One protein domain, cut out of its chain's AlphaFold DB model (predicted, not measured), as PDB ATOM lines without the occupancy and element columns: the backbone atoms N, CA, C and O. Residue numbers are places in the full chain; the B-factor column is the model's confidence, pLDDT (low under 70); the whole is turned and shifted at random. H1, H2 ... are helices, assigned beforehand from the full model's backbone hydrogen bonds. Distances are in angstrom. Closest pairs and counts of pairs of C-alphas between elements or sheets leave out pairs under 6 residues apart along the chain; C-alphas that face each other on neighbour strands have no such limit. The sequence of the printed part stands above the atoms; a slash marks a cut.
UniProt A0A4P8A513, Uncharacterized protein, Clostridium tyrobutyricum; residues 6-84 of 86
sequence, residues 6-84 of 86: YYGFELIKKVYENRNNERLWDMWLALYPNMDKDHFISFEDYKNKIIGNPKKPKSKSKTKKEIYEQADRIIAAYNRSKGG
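AT A GLANCE: This is residues 6 to 84 of the 86 residues of an uncharacterized protein of Clostridium tyrobutyricum (UniProt A0A4P8A513). A long helix, H1, has the short helix H2 packed on residues 24 to 28 near its later end, and a stretched link, residues 52 to 63, leads from H2 to a third helix, H3, far off on its own. There is no common core: H1 and H2 make one small corner, and H3 points roughly the same way as H1 without touching either helix. The printed part has 79 residues with three named helices, in the order H1, H2, H3, and no named strand, and its class is all helix. The whole is extended, with a radius of gyration of the C-alphas of 20.8 A, and flat, with spans of 53 by 44 by 19 A.

HOW THE PARTS SIT: H1, residues 6 to 31, stands free over residues 6 to 19. H2, residues 43 to 51, touches H1, which meets it with residues 24 to 28 alone. The closest C-alphas of the two are those of Trp 28 and Phe 43, 6.7 A apart, and there are 4 pairs of C-alphas within 8 A. H1 and H2 run opposite ways at a steep tilt of 68 degrees, only just short of about perpendicular, with their centres 13.4 A apart. H3, residues 64 to 82, is apart from H1 and apart from H2. Residues 64 to 69 and 71 to 82 of H3 stand free. In H1, H2 and H3 every pair of O i and N i+4 is within hydrogen-bond range.

IN THESE COORDINATES: H1 runs from C-alpha 6 at (-4.030, -45.100, 40.214) to C-alpha 31 at (-17.660, -50.930, 6.040), a length of 37.3 A over 26 residues. H2 has 9 residues, from Phe 43 to Ile 51, and is 12.0 A long. H3 has 19 residues, from Lys 64 to Lys 82, and is 27.4 A long; it begins at C-alpha 64, (3.943, -20.283, 15.079), and ends at C-alpha 82, (-9.055, -15.672, -8.611).

THE WHOLE: The two C-alphas farthest apart are those of Tyr 7 and Gly 84, 62.8 A. The printed part has no cut. The link from H1 to H2, with 11 residues, is long, and residues 33 to 39 in it stand free. The link from H2 to H3, with 12 residues, is long too. The mean pLDDT of the printed part is 87.9, and residues 54 to 59 and 83 to 84 of the model are under 70.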
ATOM      1  N   TYR A   6      -4.665 -44.844  41.511       89.81
ATOM      2  CA  TYR A   6      -4.030 -45.100  40.214       89.81
ATOM      3  C   TYR A   6      -4.570 -46.363  39.539       89.81
ATOM      4  O   TYR A   6      -4.865 -46.349  38.344       89.81
ATOM      5  N   TYR A   7      -4.775 -47.432  40.306       90.19
ATOM      6  CA  TYR A   7      -5.391 -48.655  39.802       90.19
ATOM      7  C   TYR A   7      -6.838 -48.417  39.340       90.19
ATOM      8  O   TYR A   7      -7.247 -48.909  38.287       90.19
ATOM      9  N   GLY A   8      -7.594 -47.591  40.069       88.75
ATOM     10  CA  GLY A   8      -8.923 -47.142  39.649       88.75
ATOM     11  C   GLY A   8      -8.910 -46.423  38.294       88.75
ATOM     12  O   GLY A   8      -9.727 -46.730  37.424       88.75
ATOM     13  N   PHE A   9      -7.956 -45.513  38.071       92.44
ATOM     14  CA  PHE A   9      -7.807 -44.825  36.784       92.44
ATOM     15  C   PHE A   9      -7.464 -45.776  35.632       92.44
ATOM     16  O   PHE A   9      -8.047 -45.649  34.552       92.44
ATOM     17  N   GLU A  10      -6.573 -46.744  35.848       93.25
ATOM     18  CA  GLU A  10      -6.219 -47.736  34.824       93.25
ATOM     19  C   GLU A  10      -7.416 -48.613  34.438       93.25
ATOM     20  O   GLU A  10      -7.651 -48.851  33.251       93.25
ATOM     21  N   LEU A  11      -8.239 -49.023  35.409       92.25
ATOM     22  CA  LEU A  11      -9.478 -49.755  35.137       92.25
ATOM     23  C   LEU A  11     -10.447 -48.939  34.278       92.25
ATOM     24  O   LEU A  11     -10.960 -49.442  33.277       92.25
ATOM     25  N   ILE A  12     -10.674 -47.671  34.631       93.00
ATOM     26  CA  ILE A  12     -11.560 -46.781  33.869       93.00
ATOM     27  C   ILE A  12     -11.044 -46.632  32.438       93.00
ATOM     28  O   ILE A  12     -11.793 -46.839  31.480       93.00
ATOM     29  N   LYS A  13      -9.754 -46.327  32.279       93.00
ATOM     30  CA  LYS A  13      -9.108 -46.207  30.971       93.00
ATOM     31  C   LYS A  13      -9.292 -47.480  30.147       93.00
ATOM     32  O   LYS A  13      -9.713 -47.396  28.994       93.00
ATOM     33  N   LYS A  14      -9.072 -48.653  30.747       92.69
ATOM     34  CA  LYS A  14      -9.221 -49.943  30.072       92.69
ATOM     35  C   LYS A  14     -10.651 -50.202  29.597       92.69
ATOM     36  O   LYS A  14     -10.846 -50.708  28.493       92.69
ATOM     37  N   VAL A  15     -11.653 -49.820  30.390       94.12
ATOM     38  CA  VAL A  15     -13.067 -49.924  29.998       94.12
ATOM     39  C   VAL A  15     -13.359 -49.067  28.765       94.12
ATOM     40  O   VAL A  15     -14.010 -49.538  27.832       94.12
ATOM     41  N   TYR A  16     -12.862 -47.828  28.718       92.19
ATOM     42  CA  TYR A  16     -13.033 -46.969  27.543       92.19
ATOM     43  C   TYR A  16     -12.286 -47.496  26.314       92.19
ATOM     44  O   TYR A  16     -12.839 -47.468  25.215       92.19
ATOM     45  N   GLU A  17     -11.066 -48.005  26.485       90.69
ATOM     46  CA  GLU A  17     -10.305 -48.636  25.402       90.69
ATOM     47  C   GLU A  17     -11.058 -49.826  24.802       90.69
ATOM     48  O   GLU A  17     -11.198 -49.899  23.581       90.69
ATOM     49  N   ASN A  18     -11.599 -50.717  25.639       92.88
ATOM     50  CA  ASN A  18     -12.360 -51.877  25.178       92.88
ATOM     51  C   ASN A  18     -13.631 -51.457  24.427       92.88
ATOM     52  O   ASN A  18     -13.840 -51.908  23.303       92.88
ATOM     53  N   ARG A  19     -14.420 -50.525  24.979       92.88
ATOM     54  CA  ARG A  19     -15.635 -50.015  24.314       92.88
ATOM     55  C   ARG A  19     -15.340 -49.370  22.963       92.88
ATOM     56  O   ARG A  19     -16.102 -49.524  22.014       92.88
ATOM     57  N   ASN A  20     -14.245 -48.620  22.865       91.25
ATOM     58  CA  ASN A  20     -13.832 -48.029  21.596       91.25
ATOM     59  C   ASN A  20     -13.385 -49.104  20.599       91.25
ATOM     60  O   ASN A  20     -13.691 -48.993  19.415       91.25
ATOM     61  N   ASN A  21     -12.692 -50.144  21.065       93.94
ATOM     62  CA  ASN A  21     -12.260 -51.251  20.220       93.94
ATOM     63  C   ASN A  21     -13.450 -52.046  19.659       93.94
ATOM     64  O   ASN A  21     -13.456 -52.335  18.468       93.94
ATOM     65  N   GLU A  22     -14.465 -52.327  20.480       96.44
ATOM     66  CA  GLU A  22     -15.724 -52.965  20.060       96.44
ATOM     67  C   GLU A  22     -16.436 -52.139  18.983       96.44
ATOM     68  O   GLU A  22     -16.745 -52.642  17.909       96.44
ATOM     69  N   ARG A  23     -16.594 -50.828  19.199       95.62
ATOM     70  CA  ARG A  23     -17.224 -49.939  18.205       95.62
ATOM     71  C   ARG A  23     -16.478 -49.900  16.876       95.62
ATOM     72  O   ARG A  23     -17.097 -49.854  15.818       95.62
ATOM     73  N   LEU A  24     -15.146 -49.872  16.921       96.25
ATOM     74  CA  LEU A  24     -14.332 -49.898  15.707       96.25
ATOM     75  C   LEU A  24     -14.439 -51.239  14.992       96.25
ATOM     76  O   LEU A  24     -14.401 -51.261  13.765       96.25
ATOM     77  N   TRP A  25     -14.562 -52.335  15.739       96.69
ATOM     78  CA  TRP A  25     -14.757 -53.666  15.181       96.69
ATOM     79  C   TRP A  25     -16.073 -53.752  14.408       96.69
ATOM     80  O   TRP A  25     -16.072 -54.129  13.238       96.69
ATOM     81  N   ASP A  26     -17.171 -53.296  15.014       97.44
ATOM     82  CA  ASP A  26     -18.483 -53.260  14.362       97.44
ATOM     83  C   ASP A  26     -18.456 -52.395  13.096       97.44
ATOM     84  O   ASP A  26     -18.969 -52.781  12.045       97.44
ATOM     85  N   MET A  27     -17.794 -51.237  13.165       96.50
ATOM     86  CA  MET A  27     -17.651 -50.341  12.019       96.50
ATOM     87  C   MET A  27     -16.795 -50.958  10.905       96.50
ATOM     88  O   MET A  27     -17.114 -50.790   9.731       96.50
ATOM     89  N   TRP A  28     -15.733 -51.691  11.247       97.19
ATOM     90  CA  TRP A  28     -14.901 -52.411  10.284       97.19
ATOM     91  C   TRP A  28     -15.705 -53.494   9.552       97.19
ATOM     92  O   TRP A  28     -15.697 -53.521   8.322       97.19
ATOM     93  N   LEU A  29     -16.471 -54.313  10.277       95.25
ATOM     94  CA  LEU A  29     -17.354 -55.316   9.673       95.25
ATOM     95  C   LEU A  29     -18.409 -54.680   8.755       95.25
ATOM     96  O   LEU A  29     -18.670 -55.188   7.667       95.25
ATOM     97  N   ALA A  30     -18.990 -53.552   9.171       95.94
ATOM     98  CA  ALA A  30     -20.022 -52.856   8.405       95.94
ATOM     99  C   ALA A  30     -19.486 -52.177   7.133       95.94
ATOM    100  O   ALA A  30     -20.172 -52.148   6.115       95.94
ATOM    101  N   LEU A  31     -18.275 -51.615   7.183       94.88
ATOM    102  CA  LEU A  31     -17.660 -50.930   6.040       94.88
ATOM    103  C   LEU A  31     -17.089 -51.896   5.009       94.88
ATOM    104  O   LEU A  31     -16.994 -51.549   3.832       94.88
ATOM    105  N   TYR A  32     -16.697 -53.089   5.444       94.25
ATOM    106  CA  TYR A  32     -16.004 -54.049   4.601       94.25
ATOM    107  C   TYR A  32     -16.638 -55.453   4.631       94.25
ATOM    108  O   TYR A  32     -15.944 -56.439   4.883       94.25
ATOM    109  N   PRO A  33     -17.944 -55.587   4.338       92.50
ATOM    110  CA  PRO A  33     -18.647 -56.868   4.436       92.50
ATOM    111  C   PRO A  33     -18.206 -57.893   3.380       92.50
ATOM    112  O   PRO A  33     -18.369 -59.090   3.582       92.50
ATOM    113  N   ASN A  34     -17.641 -57.429   2.260       92.31
ATOM    114  CA  ASN A  34     -17.325 -58.250   1.089       92.31
ATOM    115  C   ASN A  34     -15.831 -58.200   0.741       92.31
ATOM    116  O   ASN A  34     -15.477 -58.070  -0.428       92.31
ATOM    117  N   MET A  35     -14.951 -58.228   1.744       92.12
ATOM    118  CA  MET A  35     -13.518 -58.332   1.467       92.12
ATOM    119  C   MET A  35     -13.204 -59.630   0.726       92.12
ATOM    120  O   MET A  35     -13.643 -60.711   1.121       92.12
ATOM    121  N   ASP A  36     -12.385 -59.517  -0.309       91.56
ATOM    122  CA  ASP A  36     -11.756 -60.646  -0.976       91.56
ATOM    123  C   ASP A  36     -10.274 -60.743  -0.571       91.56
ATOM    124  O   ASP A  36      -9.774 -59.985   0.264       91.56
ATOM    125  N   LYS A  37      -9.564 -61.721  -1.140       90.56
ATOM    126  CA  LYS A  37      -8.144 -61.941  -0.840       90.56
ATOM    127  C   LYS A  37      -7.246 -60.808  -1.340       90.56
ATOM    128  O   LYS A  37      -6.184 -60.604  -0.758       90.56
ATOM    129  N   ASP A  38      -7.666 -60.087  -2.376       92.38
ATOM    130  CA  ASP A  38      -6.858 -59.060  -3.034       92.38
ATOM    131  C   ASP A  38      -7.020 -57.689  -2.352       92.38
ATOM    132  O   ASP A  38      -6.103 -56.868  -2.368       92.38
ATOM    133  N   HIS A  39      -8.152 -57.462  -1.678       87.44
ATOM    134  CA  HIS A  39      -8.517 -56.210  -1.006       87.44
ATOM    135  C   HIS A  39      -8.743 -56.375   0.502       87.44
ATOM    136  O   HIS A  39      -9.439 -55.569   1.129       87.44
ATOM    137  N   PHE A  40      -8.163 -57.414   1.104       94.31
ATOM    138  CA  PHE A  40      -8.250 -57.632   2.542       94.31
ATOM    139  C   PHE A  40      -7.580 -56.489   3.317       94.31
ATOM    140  O   PHE A  40      -6.413 -56.158   3.102       94.31
ATOM    141  N   ILE A  41      -8.309 -55.914   4.272       94.12
ATOM    142  CA  ILE A  41      -7.796 -54.912   5.208       94.12
ATOM    143  C   ILE A  41      -7.911 -55.501   6.604       94.12
ATOM    144  O   ILE A  41      -9.015 -55.712   7.095       94.12
ATOM    145  N   SER A  42      -6.791 -55.729   7.286       95.06
ATOM    146  CA  SER A  42      -6.864 -56.230   8.656       95.06
ATOM    147  C   SER A  42      -7.546 -55.212   9.578       95.06
ATOM    148  O   SER A  42      -7.447 -53.995   9.384       95.06
ATOM    149  N   PHE A  43      -8.220 -55.703  10.618       95.19
ATOM    150  CA  PHE A  43      -8.806 -54.827  11.628       95.19
ATOM    151  C   PHE A  43      -7.759 -53.892  12.254       95.19
ATOM    152  O   PHE A  43      -8.031 -52.711  12.461       95.19
ATOM    153  N   GLU A  44      -6.544 -54.385  12.501       93.38
ATOM    154  CA  GLU A  44      -5.463 -53.576  13.067       93.38
ATOM    155  C   GLU A  44      -5.011 -52.460  12.115       93.38
ATOM    156  O   GLU A  44      -4.790 -51.331  12.555       93.38
ATOM    157  N   ASP A  45      -4.928 -52.717  10.808       93.25
ATOM    158  CA  ASP A  45      -4.598 -51.678   9.824       93.25
ATOM    159  C   ASP A  45      -5.682 -50.603   9.757       93.25
ATOM    160  O   ASP A  45      -5.386 -49.402   9.765       93.25
ATOM    161  N   TYR A  46      -6.948 -51.021   9.762       94.44
ATOM    162  CA  TYR A  46      -8.085 -50.115   9.837       94.44
ATOM    163  C   TYR A  46      -8.058 -49.271  11.118       94.44
ATOM    164  O   TYR A  46      -8.105 -48.040  11.064       94.44
ATOM    165  N   LYS A  47      -7.903 -49.911  12.276       92.88
ATOM    166  CA  LYS A  47      -7.829 -49.258  13.586       92.88
ATOM    167  C   LYS A  47      -6.687 -48.245  13.647       92.88
ATOM    168  O   LYS A  47      -6.896 -47.109  14.069       92.88
ATOM    169  N   ASN A  48      -5.503 -48.616  13.159       91.00
ATOM    170  CA  ASN A  48      -4.337 -47.734  13.088       91.00
ATOM    171  C   ASN A  48      -4.542 -46.549  12.136       91.00
ATOM    172  O   ASN A  48      -3.967 -45.481  12.355       91.00
ATOM    173  N   LYS A  49      -5.350 -46.706  11.083       89.69
ATOM    174  CA  LYS A  49      -5.724 -45.611  10.182       89.69
ATOM    175  C   LYS A  49      -6.668 -44.612  10.856       89.69
ATOM    176  O   LYS A  49      -6.504 -43.415  10.645       89.69
ATOM    177  N   ILE A  50      -7.623 -45.088  11.656       89.12
ATOM    178  CA  ILE A  50      -8.635 -44.244  12.311       89.12
ATOM    179  C   ILE A  50      -8.086 -43.544  13.559       89.12
ATOM    180  O   ILE A  50      -8.209 -42.330  13.686       89.12
ATOM    181  N   ILE A  51      -7.467 -44.290  14.478       85.69
ATOM    182  CA  ILE A  51      -6.949 -43.743  15.746       85.69
ATOM    183  C   ILE A  51      -5.578 -43.070  15.545       85.69
ATOM    184  O   ILE A  51      -5.140 -42.249  16.352       85.69
ATOM    185  N   GLY A  52      -4.905 -43.390  14.440       76.62
ATOM    186  CA  GLY A  52      -3.503 -43.071  14.227       76.62
ATOM    187  C   GLY A  52      -2.604 -44.139  14.848       76.62
ATOM    188  O   GLY A  52      -2.892 -44.703  15.901       76.62
ATOM    189  N   ASN A  53      -1.487 -44.427  14.182       70.81
ATOM    190  CA  ASN A  53      -0.510 -45.372  14.703       70.81
ATOM    191  C   ASN A  53       0.317 -44.676  15.803       70.81
ATOM    192  O   ASN A  53       1.047 -43.734  15.478       70.81
ATOM    193  N   PRO A  54       0.279 -45.131  17.070       64.31
ATOM    194  CA  PRO A  54       1.067 -44.530  18.147       64.31
ATOM    195  C   PRO A  54       2.581 -44.642  17.910       64.31
ATOM    196  O   PRO A  54       3.344 -43.857  18.467       64.31
ATOM    197  N   LYS A  55       3.022 -45.583  17.060       65.19
ATOM    198  CA  LYS A  55       4.424 -45.742  16.643       65.19
ATOM    199  C   LYS A  55       4.822 -44.826  15.486       65.19
ATOM    200  O   LYS A  55       6.015 -44.691  15.219       65.19
ATOM    201  N   LYS A  56       3.872 -44.210  14.769       63.66
ATOM    202  CA  LYS A  56       4.236 -43.206  13.762       63.66
ATOM    203  C   LYS A  56       4.688 -41.944  14.498       63.66
ATOM    204  O   LYS A  56       3.968 -41.484  15.387       63.66
ATOM    205  N   PRO A  57       5.844 -41.358  14.137       59.94
ATOM    206  CA  PRO A  57       6.231 -40.075  14.693       59.94
ATOM    207  C   PRO A  57       5.106 -39.086  14.395       59.94
ATOM    208  O   PRO A  57       4.727 -38.901  13.235       59.94
ATOM    209  N   LYS A  58       4.541 -38.479  15.447       62.84
ATOM    210  CA  LYS A  58       3.628 -37.346  15.278       62.84
ATOM    211  C   LYS A  58       4.350 -36.349  14.376       62.84
ATOM    212  O   LYS A  58       5.519 -36.046  14.625       62.84
ATOM    213  N   SER A  59       3.693 -35.889  13.309       66.38
ATOM    214  CA  SER A  59       4.277 -34.867  12.439       66.38
ATOM    215  C   SER A  59       4.786 -33.733  13.322       66.38
ATOM    216  O   SER A  59       4.040 -33.304  14.208       66.38
ATOM    217  N   LYS A  60       6.040 -33.295  13.121       73.44
ATOM    218  CA  LYS A  60       6.640 -32.201  13.899       73.44
ATOM    219  C   LYS A  60       5.605 -31.093  14.075       73.44
ATOM    220  O   LYS A  60       5.050 -30.610  13.088       73.44
ATOM    221  N   SER A  61       5.322 -30.742  15.330       75.62
ATOM    222  CA  SER A  61       4.445 -29.613  15.619       75.62
ATOM    223  C   SER A  61       5.053 -28.385  14.957       75.62
ATOM    224  O   SER A  61       6.200 -28.042  15.248       75.62
ATOM    225  N   LYS A  62       4.306 -27.755  14.051       81.12
ATOM    226  CA  LYS A  62       4.760 -26.534  13.393       81.12
ATOM    227  C   LYS A  62       4.897 -25.431  14.434       81.12
ATOM    228  O   LYS A  62       4.049 -25.273  15.313       81.12
ATOM    229  N   THR A  63       5.973 -24.673  14.336       90.06
ATOM    230  CA  THR A  63       6.156 -23.426  15.070       90.06
ATOM    231  C   THR A  63       5.132 -22.391  14.605       90.06
ATOM    232  O   THR A  63       4.621 -22.456  13.487       90.06
ATOM    233  N   LYS A  64       4.851 -21.385  15.445       88.38
ATOM    234  CA  LYS A  64       3.943 -20.283  15.079       88.38
ATOM    235  C   LYS A  64       4.338 -19.641  13.743       88.38
ATOM    236  O   LYS A  64       3.479 -19.409  12.903       88.38
ATOM    237  N   LYS A  65       5.643 -19.429  13.523       91.75
ATOM    238  CA  LYS A  65       6.187 -18.864  12.281       91.75
ATOM    239  C   LYS A  65       5.832 -19.709  11.051       91.75
ATOM    240  O   LYS A  65       5.307 -19.173  10.083       91.75
ATOM    241  N   GLU A  66       6.039 -21.023  11.113       89.81
ATOM    242  CA  GLU A  66       5.717 -21.940  10.007       89.81
ATOM    243  C   GLU A  66       4.215 -21.980   9.686       89.81
ATOM    244  O   GLU A  66       3.830 -22.203   8.534       89.81
ATOM    245  N   ILE A  67       3.363 -21.764  10.695       91.56
ATOM    246  CA  ILE A  67       1.910 -21.661  10.518       91.56
ATOM    247  C   ILE A  67       1.556 -20.376   9.762       91.56
ATOM    248  O   ILE A  67       0.804 -20.450   8.790       91.56
ATOM    249  N   TYR A  68       2.125 -19.228  10.149       94.56
ATOM    250  CA  TYR A  68       1.899 -17.960   9.445       94.56
ATOM    251  C   TYR A  68       2.371 -18.026   7.989       94.56
ATOM    252  O   TYR A  68       1.594 -17.740   7.084       94.56
ATOM    253  N   GLU A  69       3.575 -18.544   7.737       93.75
ATOM    254  CA  GLU A  69       4.086 -18.715   6.370       93.75
ATOM    255  C   GLU A  69       3.200 -19.639   5.520       93.75
ATOM    256  O   GLU A  69       3.072 -19.470   4.306       93.75
ATOM    257  N   GLN A  70       2.582 -20.655   6.129       91.50
ATOM    258  CA  GLN A  70       1.636 -21.510   5.421       91.50
ATOM    259  C   GLN A  70       0.334 -20.776   5.092       91.50
ATOM    260  O   GLN A  70      -0.177 -20.958   3.986       91.50
ATOM    261  N   ALA A  71      -0.182 -19.958   6.010       93.81
ATOM    262  CA  ALA A  71      -1.359 -19.133   5.765       93.81
ATOM    263  C   ALA A  71      -1.113 -18.161   4.600       93.81
ATOM    264  O   ALA A  71      -1.913 -18.120   3.664       93.81
ATOM    265  N   ASP A  72       0.041 -17.491   4.582       94.75
ATOM    266  CA  ASP A  72       0.418 -16.563   3.511       94.75
ATOM    267  C   ASP A  72       0.502 -17.263   2.148       94.75
ATOM    268  O   ASP A  72      -0.019 -16.766   1.146       94.75
ATOM    269  N   ARG A  73       1.083 -18.471   2.099       93.88
ATOM    270  CA  ARG A  73       1.129 -19.289   0.873       93.88
ATOM    271  C   ARG A  73      -0.265 -19.642   0.353       93.88
ATOM    272  O   ARG A  73      -0.479 -19.603  -0.859       93.88
ATOM    273  N   ILE A  74      -1.198 -19.984   1.243       92.88
ATOM    274  CA  ILE A  74      -2.585 -20.310   0.881       92.88
ATOM    275  C   ILE A  74      -3.290 -19.072   0.321       92.88
ATOM    276  O   ILE A  74      -3.905 -19.158  -0.740       92.88
ATOM    277  N   ILE A  75      -3.146 -17.916   0.974       91.62
ATOM    278  CA  ILE A  75      -3.727 -16.645   0.516       91.62
ATOM    279  C   ILE A  75      -3.173 -16.271  -0.865       91.62
ATOM    280  O   ILE A  75      -3.933 -15.960  -1.783       91.62
ATOM    281  N   ALA A  76      -1.858 -16.378  -1.060       91.38
ATOM    282  CA  ALA A  76      -1.220 -16.096  -2.343       91.38
ATOM    283  C   ALA A  76      -1.659 -17.066  -3.454       91.38
ATOM    284  O   ALA A  76      -1.807 -16.666  -4.610       91.38
ATOM    285  N   ALA A  77      -1.858 -18.349  -3.143       90.50
ATOM    286  CA  ALA A  77      -2.391 -19.325  -4.096       90.50
ATOM    287  C   ALA A  77      -3.858 -19.032  -4.452       90.50
ATOM    288  O   ALA A  77      -4.222 -19.042  -5.627       90.50
ATOM    289  N   TYR A  78      -4.681 -18.696  -3.458       89.25
ATOM    290  CA  TYR A  78      -6.082 -18.334  -3.650       89.25
ATOM    291  C   TYR A  78      -6.239 -17.085  -4.526       89.25
ATOM    292  O   TYR A  78      -6.988 -17.107  -5.503       89.25
ATOM    293  N   ASN A  79      -5.467 -16.031  -4.257       89.44
ATOM    294  CA  ASN A  79      -5.501 -14.797  -5.046       89.44
ATOM    295  C   ASN A  79      -5.042 -15.027  -6.494       89.44
ATOM    296  O   ASN A  79      -5.674 -14.524  -7.422       89.44
ATOM    297  N   ARG A  80      -4.014 -15.863  -6.709       84.12
ATOM    298  CA  ARG A  80      -3.603 -16.297  -8.057       84.12
ATOM    299  C   ARG A  80      -4.712 -17.053  -8.791       84.12
ATOM    300  O   ARG A  80      -4.906 -16.827  -9.977       84.12
ATOM    301  N   SER A  81      -5.467 -17.903  -8.092       80.31
ATOM    302  CA  SER A  81      -6.585 -18.653  -8.688       80.31
ATOM    303  C   SER A  81      -7.793 -17.774  -9.052       80.31
ATOM    304  O   SER A  81      -8.522 -18.080  -9.991       80.31
ATOM    305  N   LYS A  82      -7.994 -16.658  -8.339       72.12
ATOM    306  CA  LYS A  82      -9.055 -15.672  -8.611       72.12
ATOM    307  C   LYS A  82      -8.719 -14.741  -9.778       72.12
ATOM    308  O   LYS A  82      -9.634 -14.322 -10.476       72.12
ATOM    309  N   GLY A  83      -7.438 -14.452 -10.010       59.50
ATOM    310  CA  GLY A  83      -6.970 -13.586 -11.101       59.50
ATOM    311  C   GLY A  83      -6.982 -14.219 -12.500       59.50
ATOM    312  O   GLY A  83      -6.560 -13.567 -13.446       59.50
ATOM    313  N   GLY A  84      -7.433 -15.473 -12.638       55.72
ATOM    314  CA  GLY A  84      -7.433 -16.230 -13.898       55.72
ATOM    315  C   GLY A  84      -8.807 -16.450 -14.540       55.72
ATOM    316  O   GLY A  84      -8.921 -17.299 -15.417       55.72
TER     317      GLY A  84